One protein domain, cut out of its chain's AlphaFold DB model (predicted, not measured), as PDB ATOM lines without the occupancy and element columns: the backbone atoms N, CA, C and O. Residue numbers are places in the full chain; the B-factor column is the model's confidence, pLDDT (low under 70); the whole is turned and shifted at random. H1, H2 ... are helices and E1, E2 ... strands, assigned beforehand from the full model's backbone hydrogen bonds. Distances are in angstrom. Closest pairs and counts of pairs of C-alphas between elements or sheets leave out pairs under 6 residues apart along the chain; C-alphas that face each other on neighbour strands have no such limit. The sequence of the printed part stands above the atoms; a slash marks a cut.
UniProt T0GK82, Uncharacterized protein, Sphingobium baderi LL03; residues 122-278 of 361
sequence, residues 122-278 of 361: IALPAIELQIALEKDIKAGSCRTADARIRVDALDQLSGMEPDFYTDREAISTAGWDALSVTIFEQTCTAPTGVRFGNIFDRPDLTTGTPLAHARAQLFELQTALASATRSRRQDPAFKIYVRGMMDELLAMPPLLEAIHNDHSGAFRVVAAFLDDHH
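This is residues 122 to 278 of the 361 residues of an uncharacterized protein of Sphingobium baderi LL03 (UniProt T0GK82). Two helical hairpins, H1 with H2 and H5 with H6, make the body and meet chiefly where H2 crosses H5, with the small two-stranded ribbon E1 E2 packed on H5 and on the first residues of H1. H7 and H8 pack on H5 at one end of the long axis, while at the other end H4 and the long loop of residues 187 to 209 make a loosely held arm that gives much of the length. The printed part has 157 residues, with eight named helices and two named strands in the order E1 H1 H2 E2 H3 H4 H5 H6 H7 H8; the sheet E1 - E2 is antiparallel and the class is mostly helix. The whole is compact by its radius of gyration of the C-alphas, 17.3 A, but its outline is elongated, 58 by 33 by 25 A.

E1, residues 122 to 124, and E2, residues 164 to 167, are antiparallel neighbours at 144 degrees; N 122 and O 166 are within hydrogen-bond range at 2.8 A, as are N 164 and O 124 at 2.8 A. H1, residues 126 to 138, and H2, residues 144 to 155, form a helical hairpin: they touch, closest at the C-alphas of Ile 137 and Thr 144, 5.1 A, at a shallow tilt of 30 degrees, opposite ways. H3, residues 173 to 176, touches H1, whose residues 131 to 136 alone take part; the closest C-alphas, of Ala 132 and Gly 175, are 4.1 A apart. H4, residues 181 to 186, touches no helix. H5, residues 210 to 227, is the hub, touching four helices. With its residues 220 to 227 alone it touches H2, about perpendicular at 89 degrees, closest at the C-alphas of Ala 153 and Ala 224, 5.0 A. The closest C-alphas of E2 and H5, of Phe 164 and Ala 216, are 5.8 A apart. H6, residues 236 to 250, forms a helical hairpin with H5, at a tilt of 36 degrees, only just steep, opposite ways; the closest C-alphas, of Ala 214 and Leu 249, are 5.6 A apart. H6 also touches H2, at a steep tilt of 62 degrees, with the C-alphas of Asp 146 and Tyr 241 closest at 6.3 A. H7, residues 253 to 260, touches H5 at a shallow tilt of 30 degrees, the same way, closest at the C-alphas of Arg 215 and Leu 255, 7.3 A. H6 and H7 touch only at the corner, and only just, with 3 pairs of C-alphas within 8 A. H8, residues 268 to 277, touches H5 about perpendicular at 86 degrees, with the C-alphas of Gln 222 and Val 270 closest at 5.8 A. H7 and H8 only just touch, with 3 pairs of C-alphas within 8 A; H6 and H8 are near each other. Every O i to N i+4 pair is within hydrogen-bond range in H1, H2, H4, H5, H7 and H8, and 10 of 11 are in H6; H3 is too short for such a pair.

E1 begins at C-alpha 122, (432.754, 457.507, 447.455). From first to last C-alpha H1 measures 18.3 A, H2 16.2 A, E2 10.5 A, H5 25.8 A, H6 20.9 A, H7 10.2 A and H8 14.3 A. H5 begins at C-alpha 210, (438.823, 465.384, 455.223), and H8 ends at C-alpha 277, (456.209, 474.380, 443.530).

The two C-alphas farthest apart, those of Thr 192 and Asp 276, are 58.6 A apart. The printed part has no cut. The link from H4 to H5, 23 residues, is long. The mean pLDDT of the printed part is 71.8; 47 residues are under 70, among them residues 177 to 208.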
ATOM      1  N   ILE A 122     432.939 458.940 447.315       69.06
ATOM      2  CA  ILE A 122     432.754 457.507 447.455       69.06
ATOM      3  C   ILE A 122     434.133 456.889 447.602       69.06
ATOM      4  O   ILE A 122     434.982 457.044 446.722       69.06
ATOM      5  N   ALA A 123     434.354 456.195 448.708       72.94
ATOM      6  CA  ALA A 123     435.527 455.362 448.862       72.94
ATOM      7  C   ALA A 123     435.366 454.019 448.145       72.94
ATOM      8  O   ALA A 123     434.341 453.346 448.261       72.94
ATOM      9  N   LEU A 124     436.421 453.613 447.454       72.81
ATOM     10  CA  LEU A 124     436.551 452.369 446.716       72.81
ATOM     11  C   LEU A 124     437.951 451.782 446.966       72.81
ATOM     12  O   LEU A 124     438.918 452.540 447.091       72.81
ATOM     13  N   PRO A 125     438.097 450.453 447.006       73.31
ATOM     14  CA  PRO A 125     439.386 449.800 446.822       73.31
ATOM     15  C   PRO A 125     440.056 450.239 445.512       73.31
ATOM     16  O   PRO A 125     439.380 450.531 444.519       73.31
ATOM     17  N   ALA A 126     441.393 450.228 445.484       77.12
ATOM     18  CA  ALA A 126     442.180 450.631 444.313       77.12
ATOM     19  C   ALA A 126     441.754 449.894 443.033       77.12
ATOM     20  O   ALA A 126     441.550 450.522 441.994       77.12
ATOM     21  N   ILE A 127     441.577 448.571 443.137       76.00
ATOM     22  CA  ILE A 127     441.240 447.697 442.010       76.00
ATOM     23  C   ILE A 127     439.866 448.018 441.414       76.00
ATOM     24  O   ILE A 127     439.694 448.040 440.199       76.00
ATOM     25  N   GLU A 128     438.884 448.344 442.251       76.06
ATOM     26  CA  GLU A 128     437.534 448.661 441.788       76.06
ATOM     27  C   GLU A 128     437.488 450.024 441.119       76.06
ATOM     28  O   GLU A 128     436.964 450.176 440.014       76.06
ATOM     29  N   LEU A 129     438.117 451.020 441.743       80.62
ATOM     30  CA  LEU A 129     438.253 452.333 441.134       80.62
ATOM     31  C   LEU A 129     438.970 452.238 439.778       80.62
ATOM     32  O   LEU A 129     438.536 452.857 438.806       80.62
ATOM     33  N   GLN A 130     440.015 451.417 439.679       82.50
ATOM     34  CA  GLN A 130     440.691 451.136 438.419       82.50
ATOM     35  C   GLN A 130     439.744 450.531 437.372       82.50
ATOM     36  O   GLN A 130     439.691 451.039 436.249       82.50
ATOM     37  N   ILE A 131     438.975 449.490 437.715       79.88
ATOM     38  CA  ILE A 131     438.023 448.843 436.796       79.88
ATOM     39  C   ILE A 131     437.032 449.867 436.227       79.88
ATOM     40  O   ILE A 131     436.812 449.907 435.010       79.88
ATOM     41  N   ALA A 132     436.472 450.728 437.080       79.56
ATOM     42  CA  ALA A 132     435.547 451.773 436.652       79.56
ATOM     43  C   ALA A 132     436.214 452.786 435.703       79.56
ATOM     44  O   ALA A 132     435.674 453.106 434.639       79.56
ATOM     45  N   LEU A 133     437.423 453.249 436.034       86.56
ATOM     46  CA  LEU A 133     438.172 454.202 435.208       86.56
ATOM     47  C   LEU A 133     438.581 453.605 433.854       86.56
ATOM     48  O   LEU A 133     438.499 454.276 432.822       86.56
ATOM     49  N   GLU A 134     438.973 452.333 433.806       86.75
ATOM     50  CA  GLU A 134     439.284 451.646 432.553       86.75
ATOM     51  C   GLU A 134     438.079 451.543 431.616       86.75
ATOM     52  O   GLU A 134     438.232 451.577 430.387       86.75
ATOM     53  N   LYS A 135     436.878 451.400 432.174       83.69
ATOM     54  CA  LYS A 135     435.633 451.366 431.403       83.69
ATOM     55  C   LYS A 135     435.311 452.735 430.824       83.69
ATOM     56  O   LYS A 135     435.026 452.813 429.628       83.69
ATOM     57  N   ASP A 136     435.481 453.799 431.602       82.56
ATOM     58  CA  ASP A 136     435.353 455.182 431.124       82.56
ATOM     59  C   ASP A 136     436.328 455.490 429.984       82.56
ATOM     60  O   ASP A 136     435.971 456.121 428.982       82.56
ATOM     61  N   ILE A 137     437.558 454.991 430.106       84.44
ATOM     62  CA  ILE A 137     438.584 455.095 429.073       84.44
ATOM     63  C   ILE A 137     438.153 454.366 427.794       84.44
ATOM     64  O   ILE A 137     438.243 454.933 426.704       84.44
ATOM     65  N   LYS A 138     437.681 453.115 427.907       83.44
ATOM     66  CA  LYS A 138     437.212 452.307 426.764       83.44
ATOM     67  C   LYS A 138     435.993 452.939 426.082       83.44
ATOM     68  O   LYS A 138     435.869 452.845 424.865       83.44
ATOM     69  N   ALA A 139     435.134 453.608 426.847       78.06
ATOM     70  CA  ALA A 139     433.968 454.329 426.346       78.06
ATOM     71  C   ALA A 139     434.315 455.658 425.643       78.06
ATOM     72  O   ALA A 139     433.440 456.265 425.028       78.06
ATOM     73  N   GLY A 140     435.571 456.121 425.705       73.69
ATOM     74  CA  GLY A 140     435.992 457.379 425.083       73.69
ATOM     75  C   GLY A 140     435.451 458.626 425.789       73.69
ATOM     76  O   GLY A 140     435.216 459.642 425.137       73.69
ATOM     77  N   SER A 141     435.243 458.555 427.110       67.38
ATOM     78  CA  SER A 141     434.801 459.691 427.931       67.38
ATOM     79  C   SER A 141     435.758 460.896 427.827       67.38
ATOM     80  O   SER A 141     436.965 460.750 427.613       67.38
ATOM     81  N   CYS A 142     435.249 462.118 428.033       56.72
ATOM     82  CA  CYS A 142     436.048 463.352 428.003       56.72
ATOM     83  C   CYS A 142     437.111 463.447 429.119       56.72
ATOM     84  O   CYS A 142     437.949 464.343 429.078       56.72
ATOM     85  N   ARG A 143     437.114 462.515 430.083       68.19
ATOM     86  CA  ARG A 143     438.038 462.454 431.236       68.19
ATOM     87  C   ARG A 143     439.175 461.431 431.086       68.19
ATOM     88  O   ARG A 143     439.820 461.053 432.057       68.19
ATOM     89  N   THR A 144     439.422 460.963 429.864       73.44
ATOM     90  CA  THR A 144     440.369 459.874 429.551       73.44
ATOM     91  C   THR A 144     441.812 460.122 429.997       73.44
ATOM     92  O   THR A 144     442.486 459.164 430.374       73.44
ATOM     93  N   ALA A 145     442.305 461.363 429.950       75.62
ATOM     94  CA  ALA A 145     443.692 461.671 430.306       75.62
ATOM     95  C   ALA A 145     443.951 461.521 431.816       75.62
ATOM     96  O   ALA A 145     444.867 460.795 432.205       75.62
ATOM     97  N   ASP A 146     443.105 462.127 432.651       79.50
ATOM     98  CA  ASP A 146     443.211 462.042 434.114       79.50
ATOM     99  C   ASP A 146     442.934 460.617 434.598       79.50
ATOM    100  O   ASP A 146     443.702 460.070 435.387       79.50
ATOM    101  N   ALA A 147     441.906 459.964 434.037       83.44
ATOM    102  CA  ALA A 147     441.602 458.564 434.323       83.44
ATOM    103  C   ALA A 147     442.795 457.646 434.018       83.44
ATOM    104  O   ALA A 147     443.085 456.743 434.795       83.44
ATOM    105  N   ARG A 148     443.532 457.889 432.923       86.12
ATOM    106  CA  ARG A 148     444.720 457.095 432.578       86.12
ATOM    107  C   ARG A 148     445.856 457.296 433.573       86.12
ATOM    108  O   ARG A 148     446.511 456.330 433.941       86.12
ATOM    109  N   ILE A 149     446.118 458.539 433.980       85.75
ATOM    110  CA  ILE A 149     447.166 458.828 434.968       85.75
ATOM    111  C   ILE A 149     446.834 458.159 436.300       85.75
ATOM    112  O   ILE A 149     447.710 457.544 436.902       85.75
ATOM    113  N   ARG A 150     445.566 458.233 436.705       87.94
ATOM    114  CA  ARG A 150     445.073 457.625 437.933       87.94
ATOM    115  C   ARG A 150     445.140 456.098 437.906       87.94
ATOM    116  O   ARG A 150     445.647 455.522 438.856       87.94
ATOM    117  N   VAL A 151     444.717 455.449 436.816       87.56
ATOM    118  CA  VAL A 151     444.859 453.988 436.630       87.56
ATOM    119  C   VAL A 151     446.318 453.557 436.779       87.56
ATOM    120  O   VAL A 151     446.607 452.676 437.579       87.56
ATOM    121  N   ASP A 152     447.245 454.236 436.097       85.31
ATOM    122  CA  ASP A 152     448.667 453.881 436.159       85.31
ATOM    123  C   ASP A 152     449.262 454.051 437.575       85.31
ATOM    124  O   ASP A 152     450.222 453.365 437.928       85.31
ATOM    125  N   ALA A 153     448.721 454.971 438.386       84.25
ATOM    126  CA  ALA A 153     449.106 455.132 439.787       84.25
ATOM    127  C   ALA A 153     448.486 454.044 440.682       84.25
ATOM    128  O   ALA A 153     449.190 453.475 441.515       84.25
ATOM    129  N   LEU A 154     447.202 453.727 440.497       81.94
ATOM    130  CA  LEU A 154     446.489 452.699 441.264       81.94
ATOM    131  C   LEU A 154     447.048 451.291 441.016       81.94
ATOM    132  O   LEU A 154     447.176 450.526 441.968       81.94
ATOM    133  N   ASP A 155     447.480 450.984 439.789       81.19
ATOM    134  CA  ASP A 155     448.147 449.718 439.439       81.19
ATOM    135  C   ASP A 155     449.347 449.422 440.355       81.19
ATOM    136  O   ASP A 155     449.572 448.290 440.787       81.19
ATOM    137  N   GLN A 156     450.118 450.461 440.684       75.81
ATOM    138  CA  GLN A 156     451.315 450.366 441.528       75.81
ATOM    139  C   GLN A 156     450.991 450.310 443.028       75.81
ATOM    140  O   GLN A 156     451.882 450.047 443.833       75.81
ATOM    141  N   LEU A 157     449.740 450.584 443.404       70.31
ATOM    142  CA  LEU A 157     449.229 450.532 444.776       70.31
ATOM    143  C   LEU A 157     448.474 449.227 445.064       70.31
ATOM    144  O   LEU A 157     447.975 449.048 446.174       70.31
ATOM    145  N   SER A 158     448.394 448.315 444.087       54.91
ATOM    146  CA  SER A 158     447.731 447.021 444.246       54.91
ATOM    147  C   SER A 158     448.325 446.243 445.431       54.91
ATOM    148  O   SER A 158     449.522 445.963 445.482       54.91
ATOM    149  N   GLY A 159     447.478 445.939 446.420       48.94
ATOM    150  CA  GLY A 159     447.861 445.251 447.659       48.94
ATOM    151  C   GLY A 159     448.096 446.152 448.877       48.94
ATOM    152  O   GLY A 159     448.309 445.619 449.956       48.94
ATOM    153  N   MET A 160     448.038 447.484 448.747       46.66
ATOM    154  CA  MET A 160     447.943 448.382 449.905       46.66
ATOM    155  C   MET A 160     446.506 448.880 450.039       46.66
ATOM    156  O   MET A 160     445.954 449.436 449.091       46.66
ATOM    157  N   GLU A 161     445.902 448.697 451.211       54.28
ATOM    158  CA  GLU A 161     444.545 449.156 451.494       54.28
ATOM    159  C   GLU A 161     444.549 450.506 452.227       54.28
ATOM    160  O   GLU A 161     444.294 450.544 453.430       54.28
ATOM    161  N   PRO A 162     444.710 451.661 451.563       60.97
ATOM    162  CA  PRO A 162     443.839 452.778 451.848       60.97
ATOM    163  C   PRO A 162     442.610 452.689 450.946       60.97
ATOM    164  O   PRO A 162     442.634 452.177 449.829       60.97
ATOM    165  N   ASP A 163     441.516 453.229 451.455       68.44
ATOM    166  CA  ASP A 163     440.371 453.544 450.626       68.44
ATOM    167  C   ASP A 163     440.732 454.695 449.691       68.44
ATOM    168  O   ASP A 163     441.262 455.712 450.143       68.44
ATOM    169  N   PHE A 164     440.423 454.563 448.403       76.56
ATOM    170  CA  PHE A 164     440.587 455.633 447.426       76.56
ATOM    171  C   PHE A 164     439.259 456.316 447.180       76.56
ATOM    172  O   PHE A 164     438.228 455.675 447.013       76.56
ATOM    173  N   TYR A 165     439.284 457.641 447.132       77.94
ATOM    174  CA  TYR A 165     438.065 458.432 447.087       77.94
ATOM    175  C   TYR A 165     437.834 458.978 445.687       77.94
ATOM    176  O   TYR A 165     438.747 459.487 445.034       77.94
ATOM    177  N   THR A 166     436.598 458.902 445.214       75.19
ATOM    178  CA  THR A 166     436.187 459.480 443.937       75.19
ATOM    179  C   THR A 166     434.870 460.221 444.087       75.19
ATOM    180  O   THR A 166     434.016 459.840 444.882       75.19
ATOM    181  N   ASP A 167     434.696 461.284 443.310       73.75
ATOM    182  CA  ASP A 167     433.392 461.925 443.173       73.75
ATOM    183  C   ASP A 167     432.445 460.982 442.408       73.75
ATOM    184  O   ASP A 167     432.852 460.358 441.419       73.75
ATOM    185  N   ARG A 168     431.179 460.904 442.840       67.12
ATOM    186  CA  ARG A 168     430.094 460.243 442.091       67.12
ATOM    187  C   ARG A 168     430.075 460.719 440.645       67.12
ATOM    188  O   ARG A 168     429.930 459.916 439.725       67.12
ATOM    189  N   GLU A 169     430.217 462.027 440.455       71.06
ATOM    190  CA  GLU A 169     430.148 462.656 439.149       71.06
ATOM    191  C   GLU A 169     431.404 462.420 438.317       71.06
ATOM    192  O   GLU A 169     431.334 462.672 437.118       71.06
ATOM    193  N   ALA A 170     432.520 461.943 438.893       74.50
ATOM    194  CA  ALA A 170     433.791 461.732 438.193       74.50
ATOM    195  C   ALA A 170     433.827 460.453 437.338       74.50
ATOM    196  O   ALA A 170     434.558 460.430 436.345       74.50
ATOM    197  N   ILE A 171     432.997 459.455 437.652       74.94
ATOM    198  CA  ILE A 171     432.895 458.179 436.925       74.94
ATOM    199  C   ILE A 171     431.597 458.153 436.108       74.94
ATOM    200  O   ILE A 171     430.545 458.600 436.572       74.94
ATOM    201  N   SER A 172     431.657 457.669 434.865       73.88
ATOM    202  CA  SER A 172     430.471 457.558 434.012       73.88
ATOM    203  C   SER A 172     429.515 456.462 434.493       73.88
ATOM    204  O   SER A 172     429.908 455.540 435.202       73.88
ATOM    205  N   THR A 173     428.256 456.500 434.051       73.44
ATOM    206  CA  THR A 173     427.287 455.428 434.342       73.44
ATOM    207  C   THR A 173     427.817 454.051 433.940       73.44
ATOM    208  O   THR A 173     427.708 453.119 434.717       73.44
ATOM    209  N   ALA A 174     428.483 453.933 432.787       71.19
ATOM    210  CA  ALA A 174     429.051 452.661 432.339       71.19
ATOM    211  C   ALA A 174     430.245 452.192 433.191       71.19
ATOM    212  O   ALA A 174     430.498 450.991 433.278       71.19
ATOM    213  N   GLY A 175     430.994 453.125 433.788       74.44
ATOM    214  CA  GLY A 175     432.049 452.818 434.753       74.44
ATOM    215  C   GLY A 175     431.470 452.308 436.071       74.44
ATOM    216  O   GLY A 175     431.938 451.297 436.584       74.44
ATOM    217  N   TRP A 176     430.404 452.944 436.564       73.44
ATOM    218  CA  TRP A 176     429.668 452.490 437.747       73.44
ATOM    219  C   TRP A 176     428.987 451.132 437.532       73.44
ATOM    220  O   TRP A 176     429.125 450.254 438.375       73.44
ATOM    221  N   ASP A 177     428.339 450.922 436.383       68.81
ATOM    222  CA  ASP A 177     427.685 449.655 436.021       68.81
ATOM    223  C   ASP A 177     428.676 448.479 435.914       68.81
ATOM    224  O   ASP A 177     428.275 447.315 435.918       68.81
ATOM    225  N   ALA A 178     429.975 448.760 435.777       68.94
ATOM    226  CA  ALA A 178     431.008 447.735 435.709       68.94
ATOM    227  C   ALA A 178     431.457 447.212 437.083       68.94
ATOM    228  O   ALA A 178     432.161 446.202 437.123       68.94
ATOM    229  N   LEU A 179     431.073 447.871 438.180       66.25
ATOM    230  CA  LEU A 179     431.353 447.434 439.546       66.25
ATOM    231  C   LEU A 179     430.204 446.522 440.021       66.25
ATOM    232  O   LEU A 179     429.097 446.999 440.230       66.25
ATOM    233  N   SER A 180     430.466 445.207 440.100       54.78
ATOM    234  CA  SER A 180     429.575 444.087 440.496       54.78
ATOM    235  C   SER A 180     428.050 444.311 440.381       54.78
ATOM    236  O   SER A 180     427.381 444.840 441.273       54.78
ATOM    237  N   VAL A 181     427.476 443.787 439.292       45.03
ATOM    238  CA  VAL A 181     426.037 443.823 438.956       45.03
ATOM    239  C   VAL A 181     425.166 443.059 439.970       45.03
ATOM    240  O   VAL A 181     424.023 443.442 440.218       45.03
ATOM    241  N   THR A 182     425.683 441.999 440.594       38.41
ATOM    242  CA  THR A 182     424.882 441.064 441.406       38.41
ATOM    243  C   THR A 182     424.505 441.648 442.773       38.41
ATOM    244  O   THR A 182     423.359 441.525 443.207       38.41
ATOM    245  N   ILE A 183     425.425 442.363 443.428       39.44
ATOM    246  CA  ILE A 183     425.171 442.996 444.734       39.44
ATOM    247  C   ILE A 183     424.445 444.324 444.568       39.44
ATOM    248  O   ILE A 183     423.542 444.617 445.356       39.44
ATOM    249  N   PHE A 184     424.776 445.098 443.530       41.31
ATOM    250  CA  PHE A 184     424.104 446.365 443.250       41.31
ATOM    251  C   PHE A 184     422.624 446.165 442.901       41.31
ATOM    252  O   PHE A 184     421.825 447.050 443.161       41.31
ATOM    253  N   GLU A 185     422.210 445.010 442.368       35.94
ATOM    254  CA  GLU A 185     420.788 444.705 442.155       35.94
ATOM    255  C   GLU A 185     420.105 444.089 443.396       35.94
ATOM    256  O   GLU A 185     418.940 444.400 443.665       35.94
ATOM    257  N   GLN A 186     420.810 443.275 444.196       35.59
ATOM    258  CA  GLN A 186     420.223 442.573 445.353       35.59
ATOM    259  C   GLN A 186     420.157 443.408 446.642       35.59
ATOM    260  O   GLN A 186     419.125 443.410 447.307       35.59
ATOM    261  N   THR A 187     421.193 444.184 446.981       37.50
ATOM    262  CA  THR A 187     421.150 445.105 448.146       37.50
ATOM    263  C   THR A 187     420.281 446.339 447.893       37.50
ATOM    264  O   THR A 187     419.907 447.056 448.823       37.50
ATOM    265  N   CYS A 188     419.899 446.550 446.632       34.91
ATOM    266  CA  CYS A 188     419.135 447.690 446.156       34.91
ATOM    267  C   CYS A 188     417.758 447.299 445.645       34.91
ATOM    268  O   CYS A 188     417.258 447.952 444.738       34.91
ATOM    269  N   THR A 189     417.067 446.317 446.213       31.28
ATOM    270  CA  THR A 189     415.624 446.183 445.965       31.28
ATOM    271  C   THR A 189     414.857 446.259 447.269       31.28
ATOM    272  O   THR A 189     415.105 445.517 448.214       31.28
ATOM    273  N   ALA A 190     413.909 447.195 447.342       34.00
ATOM    274  CA  ALA A 190     412.908 447.144 448.397       34.00
ATOM    275  C   ALA A 190     412.125 445.816 448.270       34.00
ATOM    276  O   ALA A 190     412.011 445.297 447.155       34.00
ATOM    277  N   PRO A 191     411.493 445.301 449.344       35.78
ATOM    278  CA  PRO A 191     410.685 444.070 449.304       35.78
ATOM    279  C   PRO A 191     409.583 444.059 448.226       35.78
ATOM    280  O   PRO A 191     409.034 443.016 447.890       35.78
ATOM    281  N   THR A 192     409.251 445.227 447.674       38.41
ATOM    282  CA  THR A 192     408.287 445.440 446.590       38.41
ATOM    283  C   THR A 192     408.888 445.347 445.177       38.41
ATOM    284  O   THR A 192     408.185 445.642 444.213       38.41
ATOM    285  N   GLY A 193     410.170 444.988 445.019       34.78
ATOM    286  CA  GLY A 193     410.842 444.845 443.716       34.78
ATOM    287  C   GLY A 193     411.207 446.167 443.026       34.78
ATOM    288  O   GLY A 193     411.584 446.180 441.856       34.78
ATOM    289  N   VAL A 194     411.098 447.292 443.737       35.12
ATOM    290  CA  VAL A 194     411.553 448.599 443.249       35.12
ATOM    291  C   VAL A 194     413.054 448.678 443.499       35.12
ATOM    292  O   VAL A 194     413.477 448.573 444.654       35.12
ATOM    293  N   ARG A 195     413.848 448.852 442.429       36.88
ATOM    294  CA  ARG A 195     415.269 449.205 442.554       36.88
ATOM    295  C   ARG A 195     415.345 450.424 443.475       36.88
ATOM    296  O   ARG A 195     414.669 451.414 443.195       36.88
ATOM    297  N   PHE A 196     416.121 450.378 444.557       35.78
ATOM    298  CA  PHE A 196     416.604 451.598 445.183       35.78
ATOM    299  C   PHE A 196     417.182 452.396 444.021       35.78
ATOM    300  O   PHE A 196     418.075 451.917 443.319       35.78
ATOM    301  N   GLY A 197     416.589 453.557 443.742       35.31
ATOM    302  CA  GLY A 197     417.278 454.555 442.944       35.31
ATOM    303  C   GLY A 197     418.595 454.751 443.664       35.31
ATOM    304  O   GLY A 197     418.552 455.186 444.803       35.31
ATOM    305  N   ASN A 198     419.657 454.209 443.065       38.22
ATOM    306  CA  ASN A 198     421.063 454.196 443.444       38.22
ATOM    307  C   ASN A 198     421.372 454.185 444.956       38.22
ATOM    308  O   ASN A 198     420.962 455.065 445.702       38.22
ATOM    309  N   ILE A 199     422.294 453.328 445.398       42.16
ATOM    310  CA  ILE A 199     423.010 453.497 446.688       42.16
ATOM    311  C   ILE A 199     423.490 454.959 446.885       42.16
ATOM    312  O   ILE A 199     423.602 455.448 448.004       42.16
ATOM    313  N   PHE A 200     423.661 455.687 445.779       41.88
ATOM    314  CA  PHE A 200     424.046 457.088 445.678       41.88
ATOM    315  C   PHE A 200     422.924 458.149 445.764       41.88
ATOM    316  O   PHE A 200     423.255 459.332 445.789       41.88
ATOM    317  N   ASP A 201     421.628 457.809 445.775       36.09
ATOM    318  CA  ASP A 201     420.541 458.810 445.889       36.09
ATOM    319  C   ASP A 201     420.189 459.157 447.348       36.09
ATOM    320  O   ASP A 201     419.326 460.001 447.598       36.09
ATOM    321  N   ARG A 202     420.906 458.577 448.323       36.62
ATOM    322  CA  ARG A 202     421.065 459.196 449.643       36.62
ATOM    323  C   ARG A 202     422.294 460.115 449.580       36.62
ATOM    324  O   ARG A 202     423.401 459.605 449.442       36.62
ATOM    325  N   PRO A 203     422.122 461.445 449.644       34.91
ATOM    326  CA  PRO A 203     423.176 462.429 449.372       34.91
ATOM    327  C   PRO A 203     424.298 462.510 450.426       34.91
ATOM    328  O   PRO A 203     425.131 463.406 450.341       34.91
ATOM    329  N   ASP A 204     424.363 461.576 451.377       40.22
ATOM    330  CA  ASP A 204     425.249 461.643 452.544       40.22
ATOM    331  C   ASP A 204     426.307 460.526 452.517       40.22
ATOM    332  O   ASP A 204     426.404 459.722 453.441       40.22
ATOM    333  N   LEU A 205     427.095 460.425 451.442       48.62
ATOM    334  CA  LEU A 205     428.261 459.534 451.413       48.62
ATOM    335  C   LEU A 205     429.541 460.372 451.500       48.62
ATOM    336  O   LEU A 205     430.074 460.835 450.492       48.62
ATOM    337  N   THR A 206     430.015 460.579 452.728       53.59
ATOM    338  CA  THR A 206     431.392 460.989 453.042       53.59
ATOM    339  C   THR A 206     432.039 459.828 453.780       53.59
ATOM    340  O   THR A 206     431.980 459.736 454.999       53.59
ATOM    341  N   THR A 207     432.584 458.862 453.052       58.78
ATOM    342  CA  THR A 207     433.019 457.590 453.652       58.78
ATOM    343  C   THR A 207     434.245 457.704 454.564       58.78
ATOM    344  O   THR A 207     434.702 456.667 455.010       58.78
ATOM    345  N   GLY A 208     434.764 458.907 454.833       65.69
ATOM    346  CA  GLY A 208     435.847 459.208 455.769       65.69
ATOM    347  C   GLY A 208     435.963 460.721 456.017       65.69
ATOM    348  O   GLY A 208     435.237 461.524 455.426       65.69
ATOM    349  N   THR A 209     436.874 461.128 456.900       71.69
ATOM    350  CA  THR A 209     437.121 462.547 457.231       71.69
ATOM    351  C   THR A 209     437.916 463.274 456.131       71.69
ATOM    352  O   THR A 209     438.622 462.629 455.349       71.69
ATOM    353  N   PRO A 210     437.924 464.625 456.099       74.81
ATOM    354  CA  PRO A 210     438.823 465.384 455.223       74.81
ATOM    355  C   PRO A 210     440.302 464.981 455.353       74.81
ATOM    356  O   PRO A 210     441.033 464.985 454.363       74.81
ATOM    357  N   LEU A 211     440.731 464.575 456.553       74.00
ATOM    358  CA  LEU A 211     442.089 464.093 456.793       74.00
ATOM    359  C   LEU A 211     442.350 462.747 456.101       74.00
ATOM    360  O   LEU A 211     443.371 462.599 455.432       74.00
ATOM    361  N   ALA A 212     441.414 461.797 456.188       74.31
ATOM    362  CA  ALA A 212     441.518 460.514 455.491       74.31
ATOM    363  C   ALA A 212     441.511 460.678 453.963       74.31
ATOM    364  O   ALA A 212     442.289 460.021 453.267       74.31
ATOM    365  N   HIS A 213     440.692 461.596 453.441       78.56
ATOM    366  CA  HIS A 213     440.684 461.943 452.019       78.56
ATOM    367  C   HIS A 213     442.055 462.439 451.548       78.56
ATOM    368  O   HIS A 213     442.588 461.949 450.551       78.56
ATOM    369  N   ALA A 214     442.642 463.375 452.289       78.69
ATOM    370  CA  ALA A 214     443.943 463.924 451.951       78.69
ATOM    371  C   ALA A 214     445.074 462.893 452.137       78.69
ATOM    372  O   ALA A 214     446.002 462.869 451.332       78.69
ATOM    373  N   ARG A 215     444.980 461.968 453.109       79.31
ATOM    374  CA  ARG A 215     445.911 460.826 453.214       79.31
ATOM    375  C   ARG A 215     445.869 459.952 451.964       79.31
ATOM    376  O   ARG A 215     446.919 459.634 451.418       79.31
ATOM    377  N   ALA A 216     444.683 459.580 451.488       78.50
ATOM    378  CA  ALA A 216     444.557 458.765 450.281       78.50
ATOM    379  C   ALA A 216     445.153 459.470 449.049       78.50
ATOM    380  O   ALA A 216     445.888 458.858 448.275       78.50
ATOM    381  N   GLN A 217     444.910 460.778 448.908       83.00
ATOM    382  CA  GLN A 217     445.518 461.576 447.842       83.00
ATOM    383  C   GLN A 217     447.035 461.704 447.976       83.00
ATOM    384  O   GLN A 217     447.719 461.713 446.959       83.00
ATOM    385  N   LEU A 218     447.582 461.757 449.195       85.00
ATOM    386  CA  LEU A 218     449.030 461.743 449.415       85.00
ATOM    387  C   LEU A 218     449.665 460.478 448.829       85.00
ATOM    388  O   LEU A 218     450.664 460.577 448.117       85.00
ATOM    389  N   PHE A 219     449.072 459.308 449.085       81.69
ATOM    390  CA  PHE A 219     449.547 458.037 448.528       81.69
ATOM    391  C   PHE A 219     449.426 458.005 447.002       81.69
ATOM    392  O   PHE A 219     450.382 457.639 446.316       81.69
ATOM    393  N   GLU A 220     448.285 458.437 446.460       85.62
ATOM    394  CA  GLU A 220     448.061 458.515 445.013       85.62
ATOM    395  C   GLU A 220     449.085 459.455 444.342       85.62
ATOM    396  O   GLU A 220     449.747 459.080 443.369       85.62
ATOM    397  N   LEU A 221     449.302 460.640 444.918       88.31
ATOM    398  CA  LEU A 221     450.277 461.623 444.459       88.31
ATOM    399  C   LEU A 221     451.708 461.084 444.523       88.31
ATOM    400  O   LEU A 221     452.462 461.218 443.556       88.31
ATOM    401  N   GLN A 222     452.097 460.494 445.653       86.69
ATOM    402  CA  GLN A 222     453.429 459.933 445.847       86.69
ATOM    403  C   GLN A 222     453.739 458.899 444.764       86.69
ATOM    404  O   GLN A 222     454.798 458.963 444.132       86.69
ATOM    405  N   THR A 223     452.799 457.995 444.503       84.44
ATOM    406  CA  THR A 223     452.944 456.957 443.485       84.44
ATOM    407  C   THR A 223     452.965 457.531 442.073       84.44
ATOM    408  O   THR A 223     453.822 457.152 441.267       84.44
ATOM    409  N   ALA A 224     452.086 458.487 441.762       88.06
ATOM    410  CA  ALA A 224     452.067 459.154 440.464       88.06
ATOM    411  C   ALA A 224     453.390 459.888 440.182       88.06
ATOM    412  O   ALA A 224     453.957 459.773 439.092       88.06
ATOM    413  N   LEU A 225     453.934 460.608 441.169       88.62
ATOM    414  CA  LEU A 225     455.219 461.293 441.037       88.62
ATOM    415  C   LEU A 225     456.384 460.305 440.916       88.62
ATOM    416  O   LEU A 225     457.269 460.511 440.079       88.62
ATOM    417  N   ALA A 226     456.400 459.240 441.721       84.88
ATOM    418  CA  ALA A 226     457.476 458.251 441.725       84.88
ATOM    419  C   ALA A 226     457.547 457.450 440.413       84.88
ATOM    420  O   ALA A 226     458.643 457.225 439.898       84.88
ATOM    421  N   SER A 227     456.397 457.075 439.848       82.31
ATOM    422  CA  SER A 227     456.304 456.247 438.637       82.31
ATOM    423  C   SER A 227     456.415 457.043 437.329       82.31
ATOM    424  O   SER A 227     456.809 456.499 436.292       82.31
ATOM    425  N   ALA A 228     456.111 458.346 437.338       84.06
ATOM    426  CA  ALA A 228     456.119 459.155 436.125       84.06
ATOM    427  C   ALA A 228     457.534 459.393 435.568       84.06
ATOM    428  O   ALA A 228     458.402 459.991 436.213       84.06
ATOM    429  N   THR A 229     457.729 459.026 434.297       83.56
ATOM    430  CA  THR A 229     458.939 459.354 433.531       83.56
ATOM    431  C   THR A 229     459.108 460.866 433.357       83.56
ATOM    432  O   THR A 229     458.153 461.644 433.412       83.56
ATOM    433  N   ARG A 230     460.339 461.316 433.079       81.75
ATOM    434  CA  ARG A 230     460.643 462.749 432.907       81.75
ATOM    435  C   ARG A 230     459.799 463.423 431.818       81.75
ATOM    436  O   ARG A 230     459.436 464.582 431.983       81.75
ATOM    437  N   SER A 231     459.499 462.721 430.724       80.62
ATOM    438  CA  SER A 231     458.625 463.231 429.660       80.62
ATOM    439  C   SER A 231     457.179 463.359 430.136       80.62
ATOM    440  O   SER A 231     456.564 464.395 429.906       80.62
ATOM    441  N   ARG A 232     456.665 462.361 430.865       83.06
ATOM    442  CA  ARG A 232     455.306 462.375 431.421       83.06
ATOM    443  C   ARG A 232     455.095 463.513 432.417       83.06
ATOM    444  O   ARG A 232     454.072 464.178 432.364       83.06
ATOM    445  N   ARG A 233     456.096 463.826 433.246       82.69
ATOM    446  CA  ARG A 233     456.047 464.981 434.168       82.69
ATOM    447  C   ARG A 233     455.938 466.339 433.459       82.69
ATOM    448  O   ARG A 233     455.605 467.335 434.095       82.69
ATOM    449  N   GLN A 234     456.244 466.413 432.160       83.69
ATOM    450  CA  GLN A 234     456.087 467.637 431.370       83.69
ATOM    451  C   GLN A 234     454.718 467.756 430.692       83.69
ATOM    452  O   GLN A 234     454.394 468.847 430.217       83.69
ATOM    453  N   ASP A 235     453.920 466.685 430.686       87.69
ATOM    454  CA  ASP A 235     452.578 466.661 430.111       87.69
ATOM    455  C   ASP A 235     451.645 467.646 430.852       87.69
ATOM    456  O   ASP A 235     451.579 467.613 432.088       87.69
ATOM    457  N   PRO A 236     450.926 468.538 430.141       87.50
ATOM    458  CA  PRO A 236     449.955 469.444 430.749       87.50
ATOM    459  C   PRO A 236     448.876 468.740 431.583       87.50
ATOM    460  O   PRO A 236     448.534 469.247 432.648       87.50
ATOM    461  N   ALA A 237     448.373 467.582 431.143       85.62
ATOM    462  CA  ALA A 237     447.356 466.824 431.870       85.62
ATOM    463  C   ALA A 237     447.918 466.285 433.191       85.62
ATOM    464  O   ALA A 237     447.307 466.452 434.242       85.62
ATOM    465  N   PHE A 238     449.148 465.755 433.170       88.06
ATOM    466  CA  PHE A 238     449.829 465.305 434.387       88.06
ATOM    467  C   PHE A 238     450.035 466.443 435.391       88.06
ATOM    468  O   PHE A 238     449.808 466.266 436.585       88.06
ATOM    469  N   LYS A 239     450.418 467.633 434.914       87.62
ATOM    470  CA  LYS A 239     450.586 468.817 435.774       87.62
ATOM    471  C   LYS A 239     449.268 469.282 436.398       87.62
ATOM    472  O   LYS A 239     449.277 469.679 437.559       87.62
ATOM    473  N   ILE A 240     448.165 469.248 435.647       86.69
ATOM    474  CA  ILE A 240     446.829 469.596 436.158       86.69
ATOM    475  C   ILE A 240     446.396 468.588 437.222       86.69
ATOM    476  O   ILE A 240     446.015 468.994 438.316       86.69
ATOM    477  N   TYR A 241     446.526 467.295 436.930       86.38
ATOM    478  CA  TYR A 241     446.166 466.214 437.840       86.38
ATOM    479  C   TYR A 241     446.934 466.284 439.171       86.38
ATOM    480  O   TYR A 241     446.327 466.290 440.240       86.38
ATOM    481  N   VAL A 242     448.264 466.436 439.120       89.38
ATOM    482  CA  VAL A 242     449.095 466.579 440.328       89.38
ATOM    483  C   VAL A 242     448.738 467.838 441.122       89.38
ATOM    484  O   VAL A 242     448.683 467.784 442.347       89.38
ATOM    485  N   ARG A 243     448.469 468.965 440.448       85.94
ATOM    486  CA  ARG A 243     448.057 470.203 441.124       85.94
ATOM    487  C   ARG A 243     446.722 470.032 441.853       85.94
ATOM    488  O   ARG A 243     446.613 470.485 442.983       85.94
ATOM    489  N   GLY A 244     445.755 469.343 441.245       82.62
ATOM    490  CA  GLY A 244     444.454 469.088 441.867       82.62
ATOM    491  C   GLY A 244     444.556 468.322 443.191       82.62
ATOM    492  O   GLY A 244     443.897 468.695 444.152       82.62
ATOM    493  N   MET A 245     445.429 467.312 443.271       85.31
ATOM    494  CA  MET A 245     445.697 466.602 444.534       85.31
ATOM    495  C   MET A 245     446.484 467.457 445.538       85.31
ATOM    496  O   MET A 245     446.360 467.277 446.746       85.31
ATOM    497  N   MET A 246     447.305 468.389 445.053       85.62
ATOM    498  CA  MET A 246     448.128 469.231 445.917       85.62
ATOM    499  C   MET A 246     447.310 470.248 446.716       85.62
ATOM    500  O   MET A 246     447.588 470.459 447.896       85.62
ATOM    501  N   ASP A 247     446.298 470.858 446.097       83.56
ATOM    502  CA  ASP A 247     445.480 471.895 446.738       83.56
ATOM    503  C   ASP A 247     444.809 471.382 448.030       83.56
ATOM    504  O   ASP A 247     444.703 472.110 449.019       83.56
ATOM    505  N   GLU A 248     444.414 470.109 448.063       77.38
ATOM    506  CA  GLU A 248     443.827 469.475 449.247       77.38
ATOM    507  C   GLU A 248     444.861 469.116 450.316       77.38
ATOM    508  O   GLU A 248     444.587 469.269 451.507       77.38
ATOM    509  N   LEU A 249     446.060 468.682 449.913       83.38
ATOM    510  CA  LEU A 249     447.161 468.414 450.843       83.38
ATOM    511  C   LEU A 249     447.594 469.685 451.571       83.38
ATOM    512  O   LEU A 249     447.774 469.671 452.788       83.38
ATOM    513  N   LEU A 250     447.705 470.797 450.840       86.38
ATOM    514  CA  LEU A 250     448.060 472.100 451.404       86.38
ATOM    515  C   LEU A 250     447.012 472.616 452.402       86.38
ATOM    516  O   LEU A 250     447.342 473.385 453.303       86.38
ATOM    517  N   ALA A 251     445.759 472.170 452.282       84.12
ATOM    518  CA  ALA A 251     444.686 472.507 453.211       84.12
ATOM    519  C   ALA A 251     444.697 471.672 454.509       84.12
ATOM    520  O   ALA A 251     443.863 471.919 455.382       84.12
ATOM    521  N   MET A 252     445.614 470.704 454.661       83.50
ATOM    522  CA  MET A 252     445.641 469.753 455.782       83.50
ATOM    523  C   MET A 252     446.945 469.839 456.595       83.50
ATOM    524  O   MET A 252     447.853 469.025 456.397       83.50
ATOM    525  N   PRO A 253     447.033 470.758 457.579       81.56
ATOM    526  CA  PRO A 253     448.225 470.935 458.410       81.56
ATOM    527  C   PRO A 253     448.777 469.647 459.044       81.56
ATOM    528  O   PRO A 253     449.987 469.448 458.955       81.56
ATOM    529  N   PRO A 254     447.955 468.718 459.587       76.38
ATOM    530  CA  PRO A 254     448.480 467.485 460.177       76.38
ATOM    531  C   PRO A 254     449.273 466.613 459.190       76.38
ATOM    532  O   PRO A 254     450.205 465.920 459.589       76.38
ATOM    533  N   LEU A 255     448.934 466.642 457.894       79.06
ATOM    534  CA  LEU A 255     449.672 465.895 456.869       79.06
ATOM    535  C   LEU A 255     450.947 466.603 456.452       79.06
ATOM    536  O   LEU A 255     451.970 465.946 456.284       79.06
ATOM    537  N   LEU A 256     450.910 467.928 456.323       86.25
ATOM    538  CA  LEU A 256     452.116 468.702 456.046       86.25
ATOM    539  C   LEU A 256     453.136 468.535 457.178       86.25
ATOM    540  O   LEU A 256     454.315 468.342 456.904       86.25
ATOM    541  N   GLU A 257     452.693 468.521 458.438       81.25
ATOM    542  CA  GLU A 257     453.558 468.225 459.585       81.25
ATOM    543  C   GLU A 257     454.144 466.811 459.513       81.25
ATOM    544  O   GLU A 257     455.339 466.642 459.758       81.25
ATOM    545  N   ALA A 258     453.345 465.807 459.139       75.94
ATOM    546  CA  ALA A 258     453.824 464.436 458.967       75.94
ATOM    547  C   ALA A 258     454.870 464.324 457.842       75.94
ATOM    548  O   ALA A 258     455.902 463.691 458.033       75.94
ATOM    549  N   ILE A 259     454.644 464.982 456.699       83.88
ATOM    550  CA  ILE A 259     455.595 465.024 455.576       83.88
ATOM    551  C   ILE A 259     456.870 465.774 455.981       83.88
ATOM    552  O   ILE A 259     457.974 465.323 455.690       83.88
ATOM    553  N   HIS A 260     456.734 466.914 456.662       83.81
ATOM    554  CA  HIS A 260     457.862 467.745 457.089       83.81
ATOM    555  C   HIS A 260     458.774 467.033 458.088       83.81
ATOM    556  O   HIS A 260     459.996 467.190 458.046       83.81
ATOM    557  N   ASN A 261     458.172 466.255 458.985       72.00
ATOM    558  CA  ASN A 261     458.873 465.522 460.028       72.00
ATOM    559  C   ASN A 261     459.202 464.069 459.627       72.00
ATOM    560  O   ASN A 261     459.670 463.301 460.467       72.00
ATOM    561  N   ASP A 262     458.986 463.673 458.367       73.00
ATOM    562  CA  ASP A 262     459.324 462.328 457.901       73.00
ATOM    563  C   ASP A 262     460.832 462.161 457.684       73.00
ATOM    564  O   ASP A 262     461.438 462.694 456.752       73.00
ATOM    565  N   HIS A 263     461.442 461.357 458.551       65.25
ATOM    566  CA  HIS A 263     462.858 461.005 458.493       65.25
ATOM    567  C   HIS A 263     463.121 459.661 457.799       65.25
ATOM    568  O   HIS A 263     464.262 459.380 457.424       65.25
ATOM    569  N   SER A 264     462.078 458.857 457.555       61.72
ATOM    570  CA  SER A 264     462.190 457.578 456.838       61.72
ATOM    571  C   SER A 264     462.466 457.774 455.343       61.72
ATOM    572  O   SER A 264     463.016 456.896 454.673       61.72
ATOM    573  N   GLY A 265     462.109 458.949 454.818       68.38
ATOM    574  CA  GLY A 265     462.189 459.269 453.400       68.38
ATOM    575  C   GLY A 265     461.025 458.706 452.586       68.38
ATOM    576  O   GLY A 265     461.074 458.803 451.354       68.38
ATOM    577  N   ALA A 266     459.994 458.162 453.241       66.25
ATOM    578  CA  ALA A 266     458.759 457.717 452.611       66.25
ATOM    579  C   ALA A 266     458.142 458.831 451.754       66.25
ATOM    580  O   ALA A 266     457.819 458.595 450.593       66.25
ATOM    581  N   PHE A 267     458.099 460.070 452.250       80.62
ATOM    582  CA  PHE A 267     457.484 461.198 451.542       80.62
ATOM    583  C   PHE A 267     458.473 462.067 450.757       80.62
ATOM    584  O   PHE A 267     458.102 463.125 450.250       80.62
ATOM    585  N   ARG A 268     459.730 461.630 450.578       81.94
ATOM    586  CA  ARG A 268     460.793 462.443 449.950       81.94
ATOM    587  C   ARG A 268     460.416 462.985 448.567       81.94
ATOM    588  O   ARG A 268     460.795 464.098 448.218       81.94
ATOM    589  N   VAL A 269     459.711 462.190 447.759       85.38
ATOM    590  CA  VAL A 269     459.295 462.597 446.404       85.38
ATOM    591  C   VAL A 269     458.260 463.722 446.459       85.38
ATOM    592  O   VAL A 269     458.337 464.653 445.660       85.38
ATOM    593  N   VAL A 270     457.328 463.650 447.409       89.12
ATOM    594  CA  VAL A 270     456.296 464.672 447.615       89.12
ATOM    595  C   VAL A 270     456.912 465.933 448.214       89.12
ATOM    596  O   VAL A 270     456.659 467.015 447.701       89.12
ATOM    597  N   ALA A 271     457.788 465.800 449.215       88.44
ATOM    598  CA  ALA A 271     458.506 466.926 449.813       88.44
ATOM    599  C   ALA A 271     459.339 467.701 448.775       88.44
ATOM    600  O   ALA A 271     459.223 468.916 448.681       88.44
ATOM    601  N   ALA A 272     460.099 467.006 447.919       88.25
ATOM    602  CA  ALA A 272     460.857 467.659 446.848       88.25
ATOM    603  C   ALA A 272     459.944 468.373 445.833       88.25
ATOM    604  O   ALA A 272     460.273 469.445 445.334       88.25
ATOM    605  N   PHE A 273     458.787 467.782 445.524       89.12
ATOM    606  CA  PHE A 273     457.813 468.417 444.644       89.12
ATOM    607  C   PHE A 273     457.204 469.679 445.282       89.12
ATOM    608  O   PHE A 273     457.056 470.688 444.590       89.12
ATOM    609  N   LEU A 274     456.889 469.628 446.579       90.69
ATOM    610  CA  LEU A 274     456.424 470.766 447.370       90.69
ATOM    611  C   LEU A 274     457.472 471.886 447.418       90.69
ATOM    612  O   LEU A 274     457.129 473.027 447.135       90.69
ATOM    613  N   ASP A 275     458.745 471.570 447.661       90.50
ATOM    614  CA  ASP A 275     459.837 472.556 447.661       90.50
ATOM    615  C   ASP A 275     459.964 473.293 446.315       90.50
ATOM    616  O   ASP A 275     460.208 474.500 446.278       90.50
ATOM    617  N   ASP A 276     459.764 472.580 445.203       88.38
ATOM    618  CA  ASP A 276     459.863 473.143 443.853       88.38
ATOM    619  C   ASP A 276     458.663 474.036 443.472       88.38
ATOM    620  O   ASP A 276     458.814 474.948 442.653       88.38
ATOM    621  N   HIS A 277     457.463 473.766 444.005       86.69
ATOM    622  CA  HIS A 277     456.209 474.380 443.530       86.69
ATOM    623  C   HIS A 277     455.513 475.280 444.561       86.69
ATOM    624  O   HIS A 277     454.767 476.171 444.161       86.69
ATOM    625  N   HIS A 278     455.767 475.056 445.848       88.75
ATOM    626  CA  HIS A 278     455.190 475.756 446.996       88.75
ATOM    627  C   HIS A 278     456.246 475.892 448.103       88.75
ATOM    628  O   HIS A 278     456.059 475.325 449.171       88.75
TER     629      HIS A 278